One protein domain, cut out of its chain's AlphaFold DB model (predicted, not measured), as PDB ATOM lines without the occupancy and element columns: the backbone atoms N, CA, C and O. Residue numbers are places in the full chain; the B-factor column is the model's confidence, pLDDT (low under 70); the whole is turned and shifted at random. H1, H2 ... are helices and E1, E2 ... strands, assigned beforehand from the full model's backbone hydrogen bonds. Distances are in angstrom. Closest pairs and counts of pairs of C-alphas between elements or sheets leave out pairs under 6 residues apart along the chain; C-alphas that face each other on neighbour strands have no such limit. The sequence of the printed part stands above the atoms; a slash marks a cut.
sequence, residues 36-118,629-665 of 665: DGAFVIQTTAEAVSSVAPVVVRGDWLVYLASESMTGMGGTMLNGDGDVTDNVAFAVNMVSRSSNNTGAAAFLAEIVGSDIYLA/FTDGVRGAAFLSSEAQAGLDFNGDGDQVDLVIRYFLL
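This is residues 36 to 118 and 629 to 665 of the 665 residues of an uncharacterized protein of Planctomycetes bacterium (UniProt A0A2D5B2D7). A folded five-strand sheet and a three-strand sheet make a sandwich stacked three deep: the leaf E2 E3 lies in the middle, between the other leaf, E5 E6, and the sheet E1 E8 E7, and E4 is the hinge of the fold. The short helix H1 and the long stretches 67 to 85 and 646 to 657 gather at one end of the stack. The printed part has 120 residues, with eight named strands and one named helix in the order E1 E2 E3 E4 E5 E6 E7 H1 E8. The sheets, E2 - E3 - E4 - E5 - E6 and E1 - E8 - E7, are antiparallel throughout, and the class is mostly strand. The whole is compact, with a radius of gyration of the C-alphas of 13.6 A and spans of 38 by 33 by 22 A.

E1, residues 42 to 48, begins at C-alpha 42 (279.501, 208.471, 225.315) and is 15.3 A long. E2 is residues 54 to 57, E3 residues 60 to 66, 19.5 A, and E4 residues 86 to 92, 19.4 A. E5, residues 97 to 111, is 18.8 A from first to last C-alpha and bends by 130 degrees at residue 105. E6 is residues 114 to 118, E7 residues 635 to 641, 20.1 A, and H1 residues 642 to 645. E8, residues 658 to 664, is 20.3 A long and ends at C-alpha 664 (281.698, 217.780, 226.373).

E2 to E6 form a meander, each strand the antiparallel neighbour of the one before, in a strongly twisted sheet. In the hairpin E2 and E3, N 55 and O 62 are 2.8 A apart; in the hairpin E3 and E4, N 65 and O 87 are 2.8 A apart. E5 pairs with E4 over residues 97 to 104, where N 90 and O 99 are 2.9 A apart, and with E6 over 107 to 111, where N 109 and O 116 are 3.0 A apart. Across the folded sheet, the closest C-alphas of E3 and E5, Val 62 and Ala 108, are 7.0 A apart. The two sheets' facing parts are 9.3 A centre to centre; the closest C-alphas of E2 and E7, Val 56 and Ala 636, are 6.6 A apart. E8 is the inner strand of its sheet, with N 44 and O 660 at 2.9 A towards E1 and N 638 and O 661 at 2.8 A towards E7. H1 only grazes this sheet, with residues 642 to 644, and is too short for an O i to N i+4 pair.

The C-alphas farthest apart, of Asp 36 and Gly 81, are 43.3 A from each other. Residues 119 to 628 are not printed, and C-alphas 118 and 629 are 19.9 A apart across the cut. The links E3 to E4 and H1 to E8 are long. The mean pLDDT of the printed part is 94.2, with residue 36 under 70.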
ATOM      1  N   ASP A  36     286.180 217.131 235.487       58.94
ATOM      2  CA  ASP A  36     285.419 218.189 234.807       58.94
ATOM      3  C   ASP A  36     284.521 217.632 233.678       58.94
ATOM      4  O   ASP A  36     283.889 218.381 232.940       58.94
ATOM      5  N   GLY A  37     284.433 216.303 233.522       78.12
ATOM      6  CA  GLY A  37     283.540 215.610 232.585       78.12
ATOM      7  C   GLY A  37     283.859 215.820 231.099       78.12
ATOM      8  O   GLY A  37     283.282 215.129 230.258       78.12
ATOM      9  N   ALA A  38     284.777 216.733 230.779       89.44
ATOM     10  CA  ALA A  38     285.202 217.053 229.428       89.44
ATOM     11  C   ALA A  38     285.897 215.857 228.759       89.44
ATOM     12  O   ALA A  38     286.654 215.113 229.388       89.44
ATOM     13  N   PHE A  39     285.640 215.685 227.465       94.19
ATOM     14  CA  PHE A  39     286.201 214.651 226.591       94.19
ATOM     15  C   PHE A  39     285.899 213.203 227.007       94.19
ATOM     16  O   PHE A  39     286.496 212.268 226.474       94.19
ATOM     17  N   VAL A  40     284.959 212.989 227.934       95.44
ATOM     18  CA  VAL A  40     284.482 211.648 228.287       95.44
ATOM     19  C   VAL A  40     283.451 211.196 227.257       95.44
ATOM     20  O   VAL A  40     282.279 211.568 227.330       95.44
ATOM     21  N   ILE A  41     283.893 210.358 226.324       96.38
ATOM     22  CA  ILE A  41     283.058 209.869 225.225       96.38
ATOM     23  C   ILE A  41     281.896 209.013 225.743       96.38
ATOM     24  O   ILE A  41     282.079 208.114 226.567       96.38
ATOM     25  N   GLN A  42     280.703 209.295 225.230       97.56
ATOM     26  CA  GLN A  42     279.501 208.471 225.315       97.56
ATOM     27  C   GLN A  42     279.168 207.905 223.929       97.56
ATOM     28  O   GLN A  42     279.587 208.472 222.922       97.56
ATOM     29  N   THR A  43     278.408 206.814 223.886       97.19
ATOM     30  CA  THR A  43     277.950 206.166 222.647       97.19
ATOM     31  C   THR A  43     276.424 206.085 222.675       97.19
ATOM     32  O   THR A  43     275.851 205.827 223.740       97.19
ATOM     33  N   THR A  44     275.777 206.346 221.542       97.12
ATOM     34  CA  THR A  44     274.346 206.089 221.335       97.12
ATOM     35  C   THR A  44     274.068 204.590 221.226       97.12
ATOM     36  O   THR A  44     274.991 203.795 221.062       97.12
ATOM     37  N   ALA A  45     272.803 204.197 221.388       96.00
ATOM     38  CA  ALA A  45     272.385 202.796 221.274       96.00
ATOM     39  C   ALA A  45     271.817 202.472 219.883       96.00
ATOM     40  O   ALA A  45     271.371 201.356 219.645       96.00
ATOM     41  N   GLU A  46     271.797 203.464 218.997       97.31
ATOM     42  CA  GLU A  46     271.203 203.401 217.675       97.31
ATOM     43  C   GLU A  46     272.256 203.690 216.606       97.31
ATOM     44  O   GLU A  46     273.161 204.516 216.814       97.31
ATOM     45  N   ALA A  47     272.089 203.027 215.464       97.50
ATOM     46  CA  ALA A  47     272.897 203.209 214.274       97.50
ATOM     47  C   ALA A  47     272.375 204.380 213.431       97.50
ATOM     48  O   ALA A  47     271.198 204.748 213.478       97.50
ATOM     49  N   VAL A  48     273.253 204.968 212.627       97.56
ATOM     50  CA  VAL A  48     272.954 206.082 211.722       97.56
ATOM     51  C   VAL A  48     273.500 205.797 210.326       97.56
ATOM     52  O   VAL A  48     274.443 205.025 210.159       97.56
ATOM     53  N   SER A  49     272.935 206.447 209.309       95.19
ATOM     54  CA  SER A  49     273.534 206.433 207.972       95.19
ATOM     55  C   SER A  49     274.745 207.375 207.898       95.19
ATOM     56  O   SER A  49     274.913 208.266 208.732       95.19
ATOM     57  N   SER A  50     275.582 207.220 206.870       93.06
ATOM     58  CA  SER A  50     276.742 208.098 206.648       93.06
ATOM     59  C   SER A  50     276.371 209.544 206.308       93.06
ATOM     60  O   SER A  50     277.226 210.412 206.367       93.06
ATOM     61  N   VAL A  51     275.117 209.807 205.942       90.31
ATOM     62  CA  VAL A  51     274.613 211.147 205.598       90.31
ATOM     63  C   VAL A  51     273.549 211.626 206.587       90.31
ATOM     64  O   VAL A  51     272.819 212.571 206.305       90.31
ATOM     65  N   ALA A  52     273.412 210.950 207.732       89.50
ATOM     66  CA  ALA A  52     272.412 211.305 208.726       89.50
ATOM     67  C   ALA A  52     272.669 212.728 209.258       89.50
ATOM     68  O   ALA A  52     273.795 213.017 209.674       89.50
ATOM     69  N   PRO A  53     271.649 213.602 209.310       92.69
ATOM     70  CA  PRO A  53     271.762 214.892 209.974       92.69
ATOM     71  C   PRO A  53     272.181 214.728 211.441       92.69
ATOM     72  O   PRO A  53     271.581 213.949 212.188       92.69
ATOM     73  N   VAL A  54     273.203 215.484 211.849       96.06
ATOM     74  CA  VAL A  54     273.711 215.557 213.225       96.06
ATOM     75  C   VAL A  54     273.864 217.026 213.602       96.06
ATOM     76  O   VAL A  54     274.708 217.733 213.059       96.06
ATOM     77  N   VAL A  55     273.073 217.485 214.569       95.81
ATOM     78  CA  VAL A  55     273.066 218.881 215.015       95.81
ATOM     79  C   VAL A  55     273.479 218.962 216.472       95.81
ATOM     80  O   VAL A  55     272.907 218.298 217.333       95.81
ATOM     81  N   VAL A  56     274.463 219.812 216.760       96.31
ATOM     82  CA  VAL A  56     274.932 220.094 218.120       96.31
ATOM     83  C   VAL A  56     274.784 221.585 218.406       96.31
ATOM     84  O   VAL A  56     275.344 222.415 217.687       96.31
ATOM     85  N   ARG A  57     274.053 221.922 219.475       93.81
ATOM     86  CA  ARG A  57     273.902 223.291 219.998       93.81
ATOM     87  C   ARG A  57     273.937 223.280 221.522       93.81
ATOM     88  O   ARG A  57     273.076 222.692 222.183       93.81
ATOM     89  N   GLY A  58     274.928 223.948 222.102       91.38
ATOM     90  CA  GLY A  58     275.144 224.024 223.539       91.38
ATOM     91  C   GLY A  58     275.177 222.640 224.189       91.38
ATOM     92  O   GLY A  58     276.079 221.843 223.949       91.38
ATOM     93  N   ASP A  59     274.190 222.366 225.044       92.00
ATOM     94  CA  ASP A  59     274.092 221.119 225.814       92.00
ATOM     95  C   ASP A  59     273.402 219.974 225.045       92.00
ATOM     96  O   ASP A  59     273.299 218.865 225.580       92.00
ATOM     97  N   TRP A  60     272.906 220.230 223.832       93.75
ATOM     98  CA  TRP A  60     272.036 219.321 223.092       93.75
ATOM     99  C   TRP A  60     272.657 218.818 221.798       93.75
ATOM    100  O   TRP A  60     273.367 219.538 221.097       93.75
ATOM    101  N   LEU A  61     272.345 217.562 221.511       96.56
ATOM    102  CA  LEU A  61     272.640 216.848 220.282       96.56
ATOM    103  C   LEU A  61     271.317 216.288 219.752       96.56
ATOM    104  O   LEU A  61     270.569 215.672 220.515       96.56
ATOM    105  N   VAL A  62     271.047 216.473 218.466       96.94
ATOM    106  CA  VAL A  62     269.981 215.778 217.739       96.94
ATOM    107  C   VAL A  62     270.604 215.023 216.575       96.94
ATOM    108  O   VAL A  62     271.468 215.561 215.887       96.94
ATOM    109  N   TYR A  63     270.191 213.779 216.372       97.81
ATOM    110  CA  TYR A  63     270.586 212.974 215.217       97.81
ATOM    111  C   TYR A  63     269.412 212.129 214.731       97.81
ATOM    112  O   TYR A  63     268.472 211.882 215.493       97.81
ATOM    113  N   LEU A  64     269.473 211.684 213.476       97.62
ATOM    114  CA  LEU A  64     268.461 210.808 212.886       97.62
ATOM    115  C   LEU A  64     268.989 209.366 212.825       97.62
ATOM    116  O   LEU A  64     269.904 209.061 212.059       97.62
ATOM    117  N   ALA A  65     268.445 208.495 213.673       97.81
ATOM    118  CA  ALA A  65     268.794 207.079 213.766       97.81
ATOM    119  C   ALA A  65     268.150 206.281 212.632       97.81
ATOM    120  O   ALA A  65     266.942 206.377 212.444       97.81
ATOM    121  N   SER A  66     268.917 205.458 211.917       97.31
ATOM    122  CA  SER A  66     268.358 204.616 210.858       97.31
ATOM    123  C   SER A  66     267.744 203.355 211.450       97.31
ATOM    124  O   SER A  66     268.434 202.543 212.076       97.31
ATOM    125  N   GLU A  67     266.456 203.152 211.198       96.31
ATOM    126  CA  GLU A  67     265.749 201.939 211.596       96.31
ATOM    127  C   GLU A  67     266.308 200.702 210.897       96.31
ATOM    128  O   GLU A  67     266.465 199.655 211.519       96.31
ATOM    129  N   SER A  68     266.677 200.833 209.621       95.56
ATOM    130  CA  SER A  68     267.168 199.717 208.806       95.56
ATOM    131  C   SER A  68     268.534 199.193 209.252       95.56
ATOM    132  O   SER A  68     268.850 198.028 209.001       95.56
ATOM    133  N   MET A  69     269.328 200.060 209.888       95.38
ATOM    134  CA  MET A  69     270.670 199.750 210.382       95.38
ATOM    135  C   MET A  69     270.649 199.373 211.860       95.38
ATOM    136  O   MET A  69     271.409 198.516 212.270       95.38
ATOM    137  N   THR A  70     269.742 199.945 212.656       95.38
ATOM    138  CA  THR A  70     269.688 199.642 214.089       95.38
ATOM    139  C   THR A  70     269.173 198.221 214.321       95.38
ATOM    140  O   THR A  70     267.999 197.923 214.099       95.38
ATOM    141  N   GLY A  71     270.008 197.344 214.859       91.88
ATOM    142  CA  GLY A  71     269.695 195.958 215.172       91.88
ATOM    143  C   GLY A  71     269.847 195.011 213.995       91.88
ATOM    144  O   GLY A  71     269.574 195.340 212.844       91.88
ATOM    145  N   MET A  72     270.178 193.754 214.309       86.06
ATOM    146  CA  MET A  72     270.336 192.688 213.317       86.06
ATOM    147  C   MET A  72     269.039 192.448 212.508       86.06
ATOM    148  O   MET A  72     268.189 191.630 212.882       86.06
ATOM    149  N   GLY A  73     268.919 193.118 211.359       87.25
ATOM    150  CA  GLY A  73     267.762 193.076 210.455       87.25
ATOM    151  C   GLY A  73     266.814 194.280 210.527       87.25
ATOM    152  O   GLY A  73     265.737 194.200 209.932       87.25
ATOM    153  N   GLY A  74     267.206 195.345 211.224       93.38
ATOM    154  CA  GLY A  74     266.445 196.572 211.424       93.38
ATOM    155  C   GLY A  74     265.540 196.547 212.660       93.38
ATOM    156  O   GLY A  74     265.054 195.494 213.094       93.38
ATOM    157  N   THR A  75     265.294 197.730 213.218       95.38
ATOM    158  CA  THR A  75     264.473 197.975 214.406       95.38
ATOM    159  C   THR A  75     263.486 199.083 214.104       95.38
ATOM    160  O   THR A  75     263.879 200.187 213.771       95.38
ATOM    161  N   MET A  76     262.206 198.791 214.310       95.12
ATOM    162  CA  MET A  76     261.125 199.773 214.250       95.12
ATOM    163  C   MET A  76     261.186 200.668 215.499       95.12
ATOM    164  O   MET A  76     260.816 200.244 216.602       95.12
ATOM    165  N   LEU A  77     261.725 201.870 215.332       96.31
ATOM    166  CA  LEU A  77     261.951 202.909 216.331       96.31
ATOM    167  C   LEU A  77     260.743 203.850 216.481       96.31
ATOM    168  O   LEU A  77     260.491 204.272 217.613       96.31
ATOM    169  N   ASN A  78     259.989 204.166 215.421       94.38
ATOM    170  CA  ASN A  78     258.786 205.022 215.491       94.38
ATOM    171  C   ASN A  78     257.467 204.225 215.623       94.38
ATOM    172  O   ASN A  78     256.517 204.704 216.240       94.38
ATOM    173  N   GLY A  79     257.428 202.964 215.180       93.94
ATOM    174  CA  GLY A  79     256.274 202.075 215.366       93.94
ATOM    175  C   GLY A  79     255.242 202.086 214.236       93.94
ATOM    176  O   GLY A  79     254.138 201.573 214.455       93.94
ATOM    177  N   ASP A  80     255.574 202.647 213.076       92.38
ATOM    178  CA  ASP A  80     254.668 202.840 211.933       92.38
ATOM    179  C   ASP A  80     254.382 201.567 211.115       92.38
ATOM    180  O   ASP A  80     253.358 201.458 210.442       92.38
ATOM    181  N   GLY A  81     255.210 200.532 211.248       92.00
ATOM    182  CA  GLY A  81     255.006 199.268 210.551       92.00
ATOM    183  C   GLY A  81     256.108 198.887 209.575       92.00
ATOM    184  O   GLY A  81     256.041 197.758 209.065       92.00
ATOM    185  N   ASP A  82     257.124 199.727 209.371       93.38
ATOM    186  CA  ASP A  82     258.326 199.350 208.638       93.38
ATOM    187  C   ASP A  82     259.640 199.642 209.393       93.38
ATOM    188  O   ASP A  82     259.673 199.507 210.617       93.38
ATOM    189  N   VAL A  83     260.752 199.703 208.659       95.44
ATOM    190  CA  VAL A  83     262.124 199.839 209.189       95.44
ATOM    191  C   VAL A  83     262.989 200.680 208.246       95.44
ATOM    192  O   VAL A  83     264.204 200.488 208.189       95.44
ATOM    193  N   THR A  84     262.391 201.496 207.381       93.81
ATOM    194  CA  THR A  84     263.122 202.219 206.330       93.81
ATOM    195  C   THR A  84     263.432 203.662 206.698       93.81
ATOM    196  O   THR A  84     264.179 204.323 205.972       93.81
ATOM    197  N   ASP A  85     262.968 204.090 207.863       94.75
ATOM    198  CA  ASP A  85     262.975 205.482 208.267       94.75
ATOM    199  C   ASP A  85     264.233 205.890 209.020       94.75
ATOM    200  O   ASP A  85     265.040 205.076 209.495       94.75
ATOM    201  N   ASN A  86     264.395 207.208 209.122       96.00
ATOM    202  CA  ASN A  86     265.351 207.821 210.024       96.00
ATOM    203  C   ASN A  86     264.582 208.530 211.142       96.00
ATOM    204  O   ASN A  86     263.889 209.517 210.912       96.00
ATOM    205  N   VAL A  87     264.709 208.036 212.367       97.38
ATOM    206  CA  VAL A  87     263.936 208.514 213.515       97.38
ATOM    207  C   VAL A  87     264.768 209.473 214.350       97.38
ATOM    208  O   VAL A  87     265.912 209.182 214.698       97.38
ATOM    209  N   ALA A  88     264.208 210.632 214.697       97.25
ATOM    210  CA  ALA A  88     264.951 211.651 215.432       97.25
ATOM    211  C   ALA A  88     265.147 211.285 216.916       97.25
ATOM    212  O   ALA A  88     264.194 210.964 217.637       97.25
ATOM    213  N   PHE A  89     266.382 211.423 217.398       97.19
ATOM    214  CA  PHE A  89     266.765 211.273 218.800       97.19
ATOM    215  C   PHE A  89     267.317 212.579 219.356       97.19
ATOM    216  O   PHE A  89     268.181 213.212 218.755       97.19
ATOM    217  N   ALA A  90     266.860 212.949 220.552       95.56
ATOM    218  CA  ALA A  90     267.314 214.131 221.270       95.56
ATOM    219  C   ALA A  90     268.130 213.746 222.511       95.56
ATOM    220  O   ALA A  90     267.627 213.114 223.450       95.56
ATOM    221  N   VAL A  91     269.389 214.178 222.544       95.31
ATOM    222  CA  VAL A  91     270.358 213.861 223.595       95.31
ATOM    223  C   VAL A  91     270.763 215.116 224.351       95.31
ATOM    224  O   VAL A  91     271.312 216.062 223.792       95.31
ATOM    225  N   ASN A  92     270.572 215.092 225.668       93.62
ATOM    226  CA  ASN A  92     271.184 216.067 226.561       93.62
ATOM    227  C   ASN A  92     272.587 215.578 226.931       93.62
ATOM    228  O   ASN A  92     272.726 214.666 227.747       93.62
ATOM    229  N   MET A  93     273.632 216.186 226.381       94.44
ATOM    230  CA  MET A  93     275.009 215.705 226.545       94.44
ATOM    231  C   MET A  93     275.530 215.842 227.985       94.44
ATOM    232  O   MET A  93     276.391 215.074 228.411       94.44
ATOM    233  N   VAL A  94     274.985 216.785 228.764       93.44
ATOM    234  CA  VAL A  94     275.387 217.019 230.162       93.44
ATOM    235  C   VAL A  94     274.833 215.941 231.091       93.44
ATOM    236  O   VAL A  94     275.569 215.344 231.876       93.44
ATOM    237  N   SER A  95     273.527 215.685 231.018       93.12
ATOM    238  CA  SER A  95     272.858 214.660 231.829       93.12
ATOM    239  C   SER A  95     272.952 213.256 231.230       93.12
ATOM    240  O   SER A  95     272.676 212.284 231.932       93.12
ATOM    241  N   ARG A  96     273.382 213.156 229.964       93.50
ATOM    242  CA  ARG A  96     273.515 211.927 229.167       93.50
ATOM    243  C   ARG A  96     272.190 211.194 228.967       93.50
ATOM    244  O   ARG A  96     272.163 209.977 228.807       93.50
ATOM    245  N   SER A  97     271.077 211.923 229.017       92.88
ATOM    246  CA  SER A  97     269.761 211.373 228.707       92.88
ATOM    247  C   SER A  97     269.518 211.424 227.203       92.88
ATOM    248  O   SER A  97     269.662 212.495 226.614       92.88
ATOM    249  N   SER A  98     269.088 210.305 226.627       93.94
ATOM    250  CA  SER A  98     268.614 210.210 225.246       93.94
ATOM    251  C   SER A  98     267.099 209.998 225.229       93.94
ATOM    252  O   SER A  98     266.570 209.291 226.093       93.94
ATOM    253  N   ASN A  99     266.406 210.622 224.278       94.56
ATOM    254  CA  ASN A  99     264.976 210.452 224.048       94.56
ATOM    255  C   ASN A  99     264.730 210.191 222.563       94.56
ATOM    256  O   ASN A  99     265.062 211.034 221.733       94.56
ATOM    257  N   ASN A 100     264.099 209.061 222.259       95.31
ATOM    258  CA  ASN A 100     263.475 208.839 220.962       95.31
ATOM    259  C   ASN A 100     262.252 209.767 220.853       95.31
ATOM    260  O   ASN A 100     261.389 209.744 221.736       95.31
ATOM    261  N   THR A 101     262.197 210.595 219.812       94.88
ATOM    262  CA  THR A 101     261.058 211.497 219.577       94.88
ATOM    263  C   THR A 101     259.843 210.759 219.018       94.88
ATOM    264  O   THR A 101     258.716 211.183 219.270       94.88
ATOM    265  N   GLY A 102     260.071 209.633 218.335       94.06
ATOM    266  CA  GLY A 102     259.057 208.819 217.681       94.06
ATOM    267  C   GLY A 102     258.601 209.347 216.324       94.06
ATOM    268  O   GLY A 102     257.562 208.891 215.880       94.06
ATOM    269  N   ALA A 103     259.330 210.291 215.714       95.69
ATOM    270  CA  ALA A 103     259.042 210.790 214.370       95.69
ATOM    271  C   ALA A 103     260.133 210.386 213.372       95.69
ATOM    272  O   ALA A 103     261.321 210.636 213.624       95.69
ATOM    273  N   ALA A 104     259.709 209.837 212.236       95.75
ATOM    274  CA  ALA A 104     260.499 209.715 211.019       95.75
ATOM    275  C   ALA A 104     260.733 211.107 210.417       95.75
ATOM    276  O   ALA A 104     259.837 211.740 209.864       95.75
ATOM    277  N   ALA A 105     261.951 211.615 210.561       95.12
ATOM    278  CA  ALA A 105     262.338 212.932 210.082       95.12
ATOM    279  C   ALA A 105     263.406 212.806 208.995       95.12
ATOM    280  O   ALA A 105     264.164 211.838 208.946       95.12
ATOM    281  N   PHE A 106     263.507 213.823 208.146       93.00
ATOM    282  CA  PHE A 106     264.613 213.949 207.187       93.00
ATOM    283  C   PHE A 106     265.497 215.167 207.472       93.00
ATOM    284  O   PHE A 106     266.600 215.256 206.939       93.00
ATOM    285  N   LEU A 107     265.057 216.072 208.354       93.56
ATOM    286  CA  LEU A 107     265.838 217.207 208.840       93.56
ATOM    287  C   LEU A 107     265.496 217.505 210.303       93.56
ATOM    288  O   LEU A 107     264.358 217.314 210.740       93.56
ATOM    289  N   ALA A 108     266.476 217.997 211.056       95.00
ATOM    290  CA  ALA A 108     266.296 218.455 212.425       95.00
ATOM    291  C   ALA A 108     267.180 219.671 212.708       95.00
ATOM    292  O   ALA A 108     268.274 219.752 212.165       95.00
ATOM    293  N   GLU A 109     266.743 220.570 213.591       94.50
ATOM    294  CA  GLU A 109     267.550 221.706 214.057       94.50
ATOM    295  C   GLU A 109     267.195 222.092 215.501       94.50
ATOM    296  O   GLU A 109     266.116 221.767 216.011       94.50
ATOM    297  N   ILE A 110     268.120 222.776 216.185       93.44
ATOM    298  CA  ILE A 110     267.960 223.207 217.578       93.44
ATOM    299  C   ILE A 110     267.960 224.739 217.639       93.44
ATOM    300  O   ILE A 110     268.989 225.379 217.428       93.44
ATOM    301  N   VAL A 111     266.836 225.340 218.035       91.56
ATOM    302  CA  VAL A 111     266.738 226.784 218.297       91.56
ATOM    303  C   VAL A 111     266.608 227.028 219.790       91.56
ATOM    304  O   VAL A 111     265.577 226.769 220.407       91.56
ATOM    305  N   GLY A 112     267.682 227.539 220.393       85.81
ATOM    306  CA  GLY A 112     267.750 227.759 221.833       85.81
ATOM    307  C   GLY A 112     267.658 226.445 222.607       85.81
ATOM    308  O   GLY A 112     268.652 225.743 222.772       85.81
ATOM    309  N   SER A 113     266.471 226.138 223.121       84.12
ATOM    310  CA  SER A 113     266.185 224.918 223.879       84.12
ATOM    311  C   SER A 113     265.024 224.135 223.267       84.12
ATOM    312  O   SER A 113     264.320 223.423 223.969       84.12
ATOM    313  N   ASP A 114     264.776 224.322 221.981       91.81
ATOM    314  CA  ASP A 114     263.638 223.767 221.267       91.81
ATOM    315  C   ASP A 114     264.154 223.036 220.033       91.81
ATOM    316  O   ASP A 114     265.060 223.523 219.355       91.81
ATOM    317  N   ILE A 115     263.620 221.841 219.785       95.00
ATOM    318  CA  ILE A 115     264.016 220.999 218.656       95.00
ATOM    319  C   ILE A 115     262.897 221.032 217.631       95.00
ATOM    320  O   ILE A 115     261.731 220.855 217.986       95.00
ATOM    321  N   TYR A 116     263.263 221.239 216.375       96.88
ATOM    322  CA  TYR A 116     262.341 221.252 215.250       96.88
ATOM    323  C   TYR A 116     262.705 220.141 214.281       96.88
ATOM    324  O   TYR A 116     263.888 219.907 214.039       96.88
ATOM    325  N   LEU A 117     261.692 219.455 213.760       96.69
ATOM    326  CA  LEU A 117     261.836 218.334 212.837       96.69
ATOM    327  C   LEU A 117     261.024 218.613 211.574       96.69
ATOM    328  O   LEU A 117     259.859 219.004 211.682       96.69
ATOM    329  N   ALA A 118     261.617 218.372 210.405       95.38
ATOM    330  CA  ALA A 118     260.869 218.263 209.159       95.38
ATOM    331  C   ALA A 118     260.504 216.794 208.951       95.38
ATOM    332  O   ALA A 118     261.381 215.924 208.921       95.38
ATOM    333  N   PHE A 629     281.020 217.196 214.846       97.31
ATOM    334  CA  PHE A 629     279.922 218.160 214.774       97.31
ATOM    335  C   PHE A 629     279.882 218.972 216.070       97.31
ATOM    336  O   PHE A 629     279.800 218.391 217.157       97.31
ATOM    337  N   THR A 630     279.956 220.303 215.997       96.44
ATOM    338  CA  THR A 630     279.930 221.185 217.176       96.44
ATOM    339  C   THR A 630     279.551 222.618 216.799       96.44
ATOM    340  O   THR A 630     279.829 223.063 215.693       96.44
ATOM    341  N   ASP A 631     278.968 223.360 217.741       93.06
ATOM    342  CA  ASP A 631     278.823 224.822 217.674       93.06
ATOM    343  C   ASP A 631     279.986 225.565 218.364       93.06
ATOM    344  O   ASP A 631     279.954 226.781 218.541       93.06
ATOM    345  N   GLY A 632     280.994 224.830 218.851       92.12
ATOM    346  CA  GLY A 632     282.112 225.376 219.618       92.12
ATOM    347  C   GLY A 632     281.738 225.870 221.023       92.12
ATOM    348  O   GLY A 632     282.584 226.444 221.722       92.12
ATOM    349  N   VAL A 633     280.502 225.650 221.491       91.12
ATOM    350  CA  VAL A 633     280.012 226.193 222.767       91.12
ATOM    351  C   VAL A 633     280.086 225.197 223.908       91.12
ATOM    352  O   VAL A 633     280.410 225.620 225.013       91.12
ATOM    353  N   ARG A 634     279.762 223.911 223.760       92.12
ATOM    354  CA  ARG A 634     279.838 223.019 224.941       92.12
ATOM    355  C   ARG A 634     279.982 221.541 224.663       92.12
ATOM    356  O   ARG A 634     280.629 220.870 225.464       92.12
ATOM    357  N   GLY A 635     279.411 221.029 223.587       95.38
ATOM    358  CA  GLY A 635     279.573 219.629 223.230       95.38
ATOM    359  C   GLY A 635     279.996 219.438 221.791       95.38
ATOM    360  O   GLY A 635     280.016 220.374 220.992       95.38
ATOM    361  N   ALA A 636     280.363 218.202 221.500       97.94
ATOM    362  CA  ALA A 636     280.694 217.739 220.172       97.94
ATOM    363  C   ALA A 636     280.221 216.294 219.997       97.94
ATOM    364  O   ALA A 636     280.179 215.524 220.965       97.94
ATOM    365  N   ALA A 637     279.898 215.929 218.764       98.31
ATOM    366  CA  ALA A 637     279.567 214.570 218.357       98.31
ATOM    367  C   ALA A 637     280.426 214.141 217.165       98.31
ATOM    368  O   ALA A 637     280.976 214.986 216.473       98.31
ATOM    369  N   PHE A 638     280.562 212.845 216.926       97.81
ATOM    370  CA  PHE A 638     281.251 212.289 215.765       97.81
ATOM    371  C   PHE A 638     280.694 210.913 215.415       97.81
ATOM    372  O   PHE A 638     280.109 210.232 216.264       97.81
ATOM    373  N   LEU A 639     280.903 210.509 214.165       97.69
ATOM    374  CA  LEU A 639     280.566 209.178 213.671       97.69
ATOM    375  C   LEU A 639     281.694 208.197 213.997       97.69
ATOM    376  O   LEU A 639     282.874 208.505 213.827       97.69
ATOM    377  N   SER A 640     281.334 207.002 214.452       97.19
ATOM    378  CA  SER A 640     282.270 205.926 214.775       97.19
ATOM    379  C   SER A 640     281.852 204.664 214.034       97.19
ATOM    380  O   SER A 640     280.690 204.276 214.118       97.19
ATOM    381  N   SER A 641     282.779 204.047 213.298       96.44
ATOM    382  CA  SER A 641     282.512 202.788 212.604       96.44
ATOM    383  C   SER A 641     282.791 201.600 213.514       96.44
ATOM    384  O   SER A 641     283.915 201.404 213.983       96.44
ATOM    385  N   GLU A 642     281.771 200.776 213.726       95.81
ATOM    386  CA  GLU A 642     281.889 199.505 214.439       95.81
ATOM    387  C   GLU A 642     282.781 198.510 213.697       95.81
ATOM    388  O   GLU A 642     283.566 197.789 214.316       95.81
ATOM    389  N   ALA A 643     282.719 198.526 212.362       94.50
ATOM    390  CA  ALA A 643     283.506 197.645 211.506       94.50
ATOM    391  C   ALA A 643     285.006 197.929 211.608       94.50
ATOM    392  O   ALA A 643     285.801 196.990 211.600       94.50
ATOM    393  N   GLN A 644     285.372 199.210 211.704       93.38
ATOM    394  CA  GLN A 644     286.752 199.640 211.940       93.38
ATOM    395  C   GLN A 644     287.173 199.241 213.354       93.38
ATOM    396  O   GLN A 644     288.063 198.419 213.526       93.38
ATOM    397  N   ALA A 645     286.399 199.643 214.365       93.44
ATOM    398  CA  ALA A 645     286.713 199.323 215.756       93.44
ATOM    399  C   ALA A 645     286.736 197.815 216.081       93.44
ATOM    400  O   ALA A 645     287.207 197.418 217.147       93.44
ATOM    401  N   GLY A 646     286.134 196.967 215.238       92.94
ATOM    402  CA  GLY A 646     285.925 195.548 215.517       92.94
ATOM    403  C   GLY A 646     285.053 195.311 216.754       92.94
ATOM    404  O   GLY A 646     285.174 194.272 217.420       92.94
ATOM    405  N   LEU A 647     284.190 196.274 217.088       93.94
ATOM    406  CA  LEU A 647     283.356 196.305 218.285       93.94
ATOM    407  C   LEU A 647     281.913 196.615 217.905       93.94
ATOM    408  O   LEU A 647     281.664 197.535 217.146       93.94
ATOM    409  N   ASP A 648     280.999 195.870 218.515       95.00
ATOM    410  CA  ASP A 648     279.567 196.172 218.551       95.00
ATOM    411  C   ASP A 648     279.371 197.268 219.617       95.00
ATOM    412  O   ASP A 648     279.412 196.991 220.826       95.00
ATOM    413  N   PHE A 649     279.353 198.533 219.196       95.44
ATOM    414  CA  PHE A 649     279.269 199.686 220.089       95.44
ATOM    415  C   PHE A 649     277.852 199.878 220.624       95.44
ATOM    416  O   PHE A 649     277.709 200.220 221.806       95.44
ATOM    417  N   ASN A 650     276.836 199.687 219.784       94.38
ATOM    418  CA  ASN A 650     275.430 199.863 220.144       94.38
ATOM    419  C   ASN A 650     274.830 198.620 220.850       94.38
ATOM    420  O   ASN A 650     273.837 198.733 221.575       94.38
ATOM    421  N   GLY A 651     275.495 197.464 220.771       94.56
ATOM    422  CA  GLY A 651     275.136 196.217 221.446       94.56
ATOM    423  C   GLY A 651     274.012 195.445 220.756       94.56
ATOM    424  O   GLY A 651     273.301 194.681 221.427       94.56
ATOM    425  N   ASP A 652     273.801 195.678 219.468       91.94
ATOM    426  CA  ASP A 652     272.630 195.218 218.735       91.94
ATOM    427  C   ASP A 652     272.824 193.862 218.024       91.94
ATOM    428  O   ASP A 652     271.857 193.231 217.569       91.94
ATOM    429  N   GLY A 653     274.054 193.345 218.071       91.38
ATOM    430  CA  GLY A 653     274.418 192.001 217.654       91.38
ATOM    431  C   GLY A 653     275.178 191.901 216.337       91.38
ATOM    432  O   GLY A 653     275.505 190.765 215.960       91.38
ATOM    433  N   ASP A 654     275.488 193.009 215.662       92.69
ATOM    434  CA  ASP A 654     276.468 193.027 214.579       92.69
ATOM    435  C   ASP A 654     277.613 194.042 214.797       92.69
ATOM    436  O   ASP A 654     277.974 194.311 215.935       92.69
ATOM    437  N   GLN A 655     278.372 194.360 213.747       94.50
ATOM    438  CA  GLN A 655     279.580 195.199 213.813       94.50
ATOM    439  C   GLN A 655     279.737 196.011 212.524       94.50
ATOM    440  O   GLN A 655     280.860 196.233 212.069       94.50
ATOM    441  N   VAL A 656     278.645 196.322 211.825       94.44
ATOM    442  CA  VAL A 656     278.719 197.015 210.529       94.44
ATOM    443  C   VAL A 656     278.203 198.445 210.589       94.44
ATOM    444  O   VAL A 656     278.282 199.147 209.579       94.44
ATOM    445  N   ASP A 657     277.761 198.892 211.760       96.25
ATOM    446  CA  ASP A 657     277.096 200.174 211.903       96.25
ATOM    447  C   ASP A 657     278.049 201.361 211.984       96.25
ATOM    448  O   ASP A 657     279.230 201.277 212.356       96.25
ATOM    449  N   LEU A 658     277.474 202.516 211.663       97.62
ATOM    450  CA  LEU A 658     277.952 203.798 212.144       97.62
ATOM    451  C   LEU A 658     277.111 204.186 213.354       97.62
ATOM    452  O   LEU A 658     275.886 204.195 213.284       97.62
ATOM    453  N   VAL A 659     277.768 204.558 214.447       97.81
ATOM    454  CA  VAL A 659     277.103 205.037 215.663       97.81
ATOM    455  C   VAL A 659     277.546 206.454 215.987       97.81
ATOM    456  O   VAL A 659     278.684 206.852 215.709       97.81
ATOM    457  N   ILE A 660     276.665 207.217 216.631       98.25
ATOM    458  CA  ILE A 660     277.001 208.547 217.128       98.25
ATOM    459  C   ILE A 660     277.698 208.418 218.477       98.25
ATOM    460  O   ILE A 660     277.239 207.765 219.419       98.25
ATOM    461  N   ARG A 661     278.832 209.097 218.602       97.94
ATOM    462  CA  ARG A 661     279.559 209.232 219.859       97.94
ATOM    463  C   ARG A 661     279.721 210.702 220.185       97.94
ATOM    464  O   ARG A 661     279.949 211.512 219.298       97.94
ATOM    465  N   TYR A 662     279.584 211.067 221.454       98.12
ATOM    466  CA  TYR A 662     279.566 212.475 221.859       98.12
ATOM    467  C   TYR A 662     280.316 212.723 223.163       98.12
ATOM    468  O   TYR A 662     280.522 211.813 223.970       98.12
ATOM    469  N   PHE A 663     280.743 213.965 223.369       97.69
ATOM    470  CA  PHE A 663     281.480 214.405 224.551       97.69
ATOM    471  C   PHE A 663     281.289 215.908 224.810       97.69
ATOM    472  O   PHE A 663     280.830 216.653 223.949       97.69
ATOM    473  N   LEU A 664     281.645 216.355 226.018       96.69
ATOM    474  CA  LEU A 664     281.698 217.780 226.373       96.69
ATOM    475  C   LEU A 664     283.095 218.356 226.086       96.69
ATOM    476  O   LEU A 664     284.083 217.651 226.295       96.69
ATOM    477  N   LEU A 665     283.169 219.611 225.631       92.56
ATOM    478  CA  LEU A 665     284.396 220.344 225.272       92.56
ATOM    479  C   LEU A 665     285.023 221.111 226.439       92.56
ATOM    480  O   LEU A 665     284.269 221.802 227.169       92.56
TER     481      LEU A 665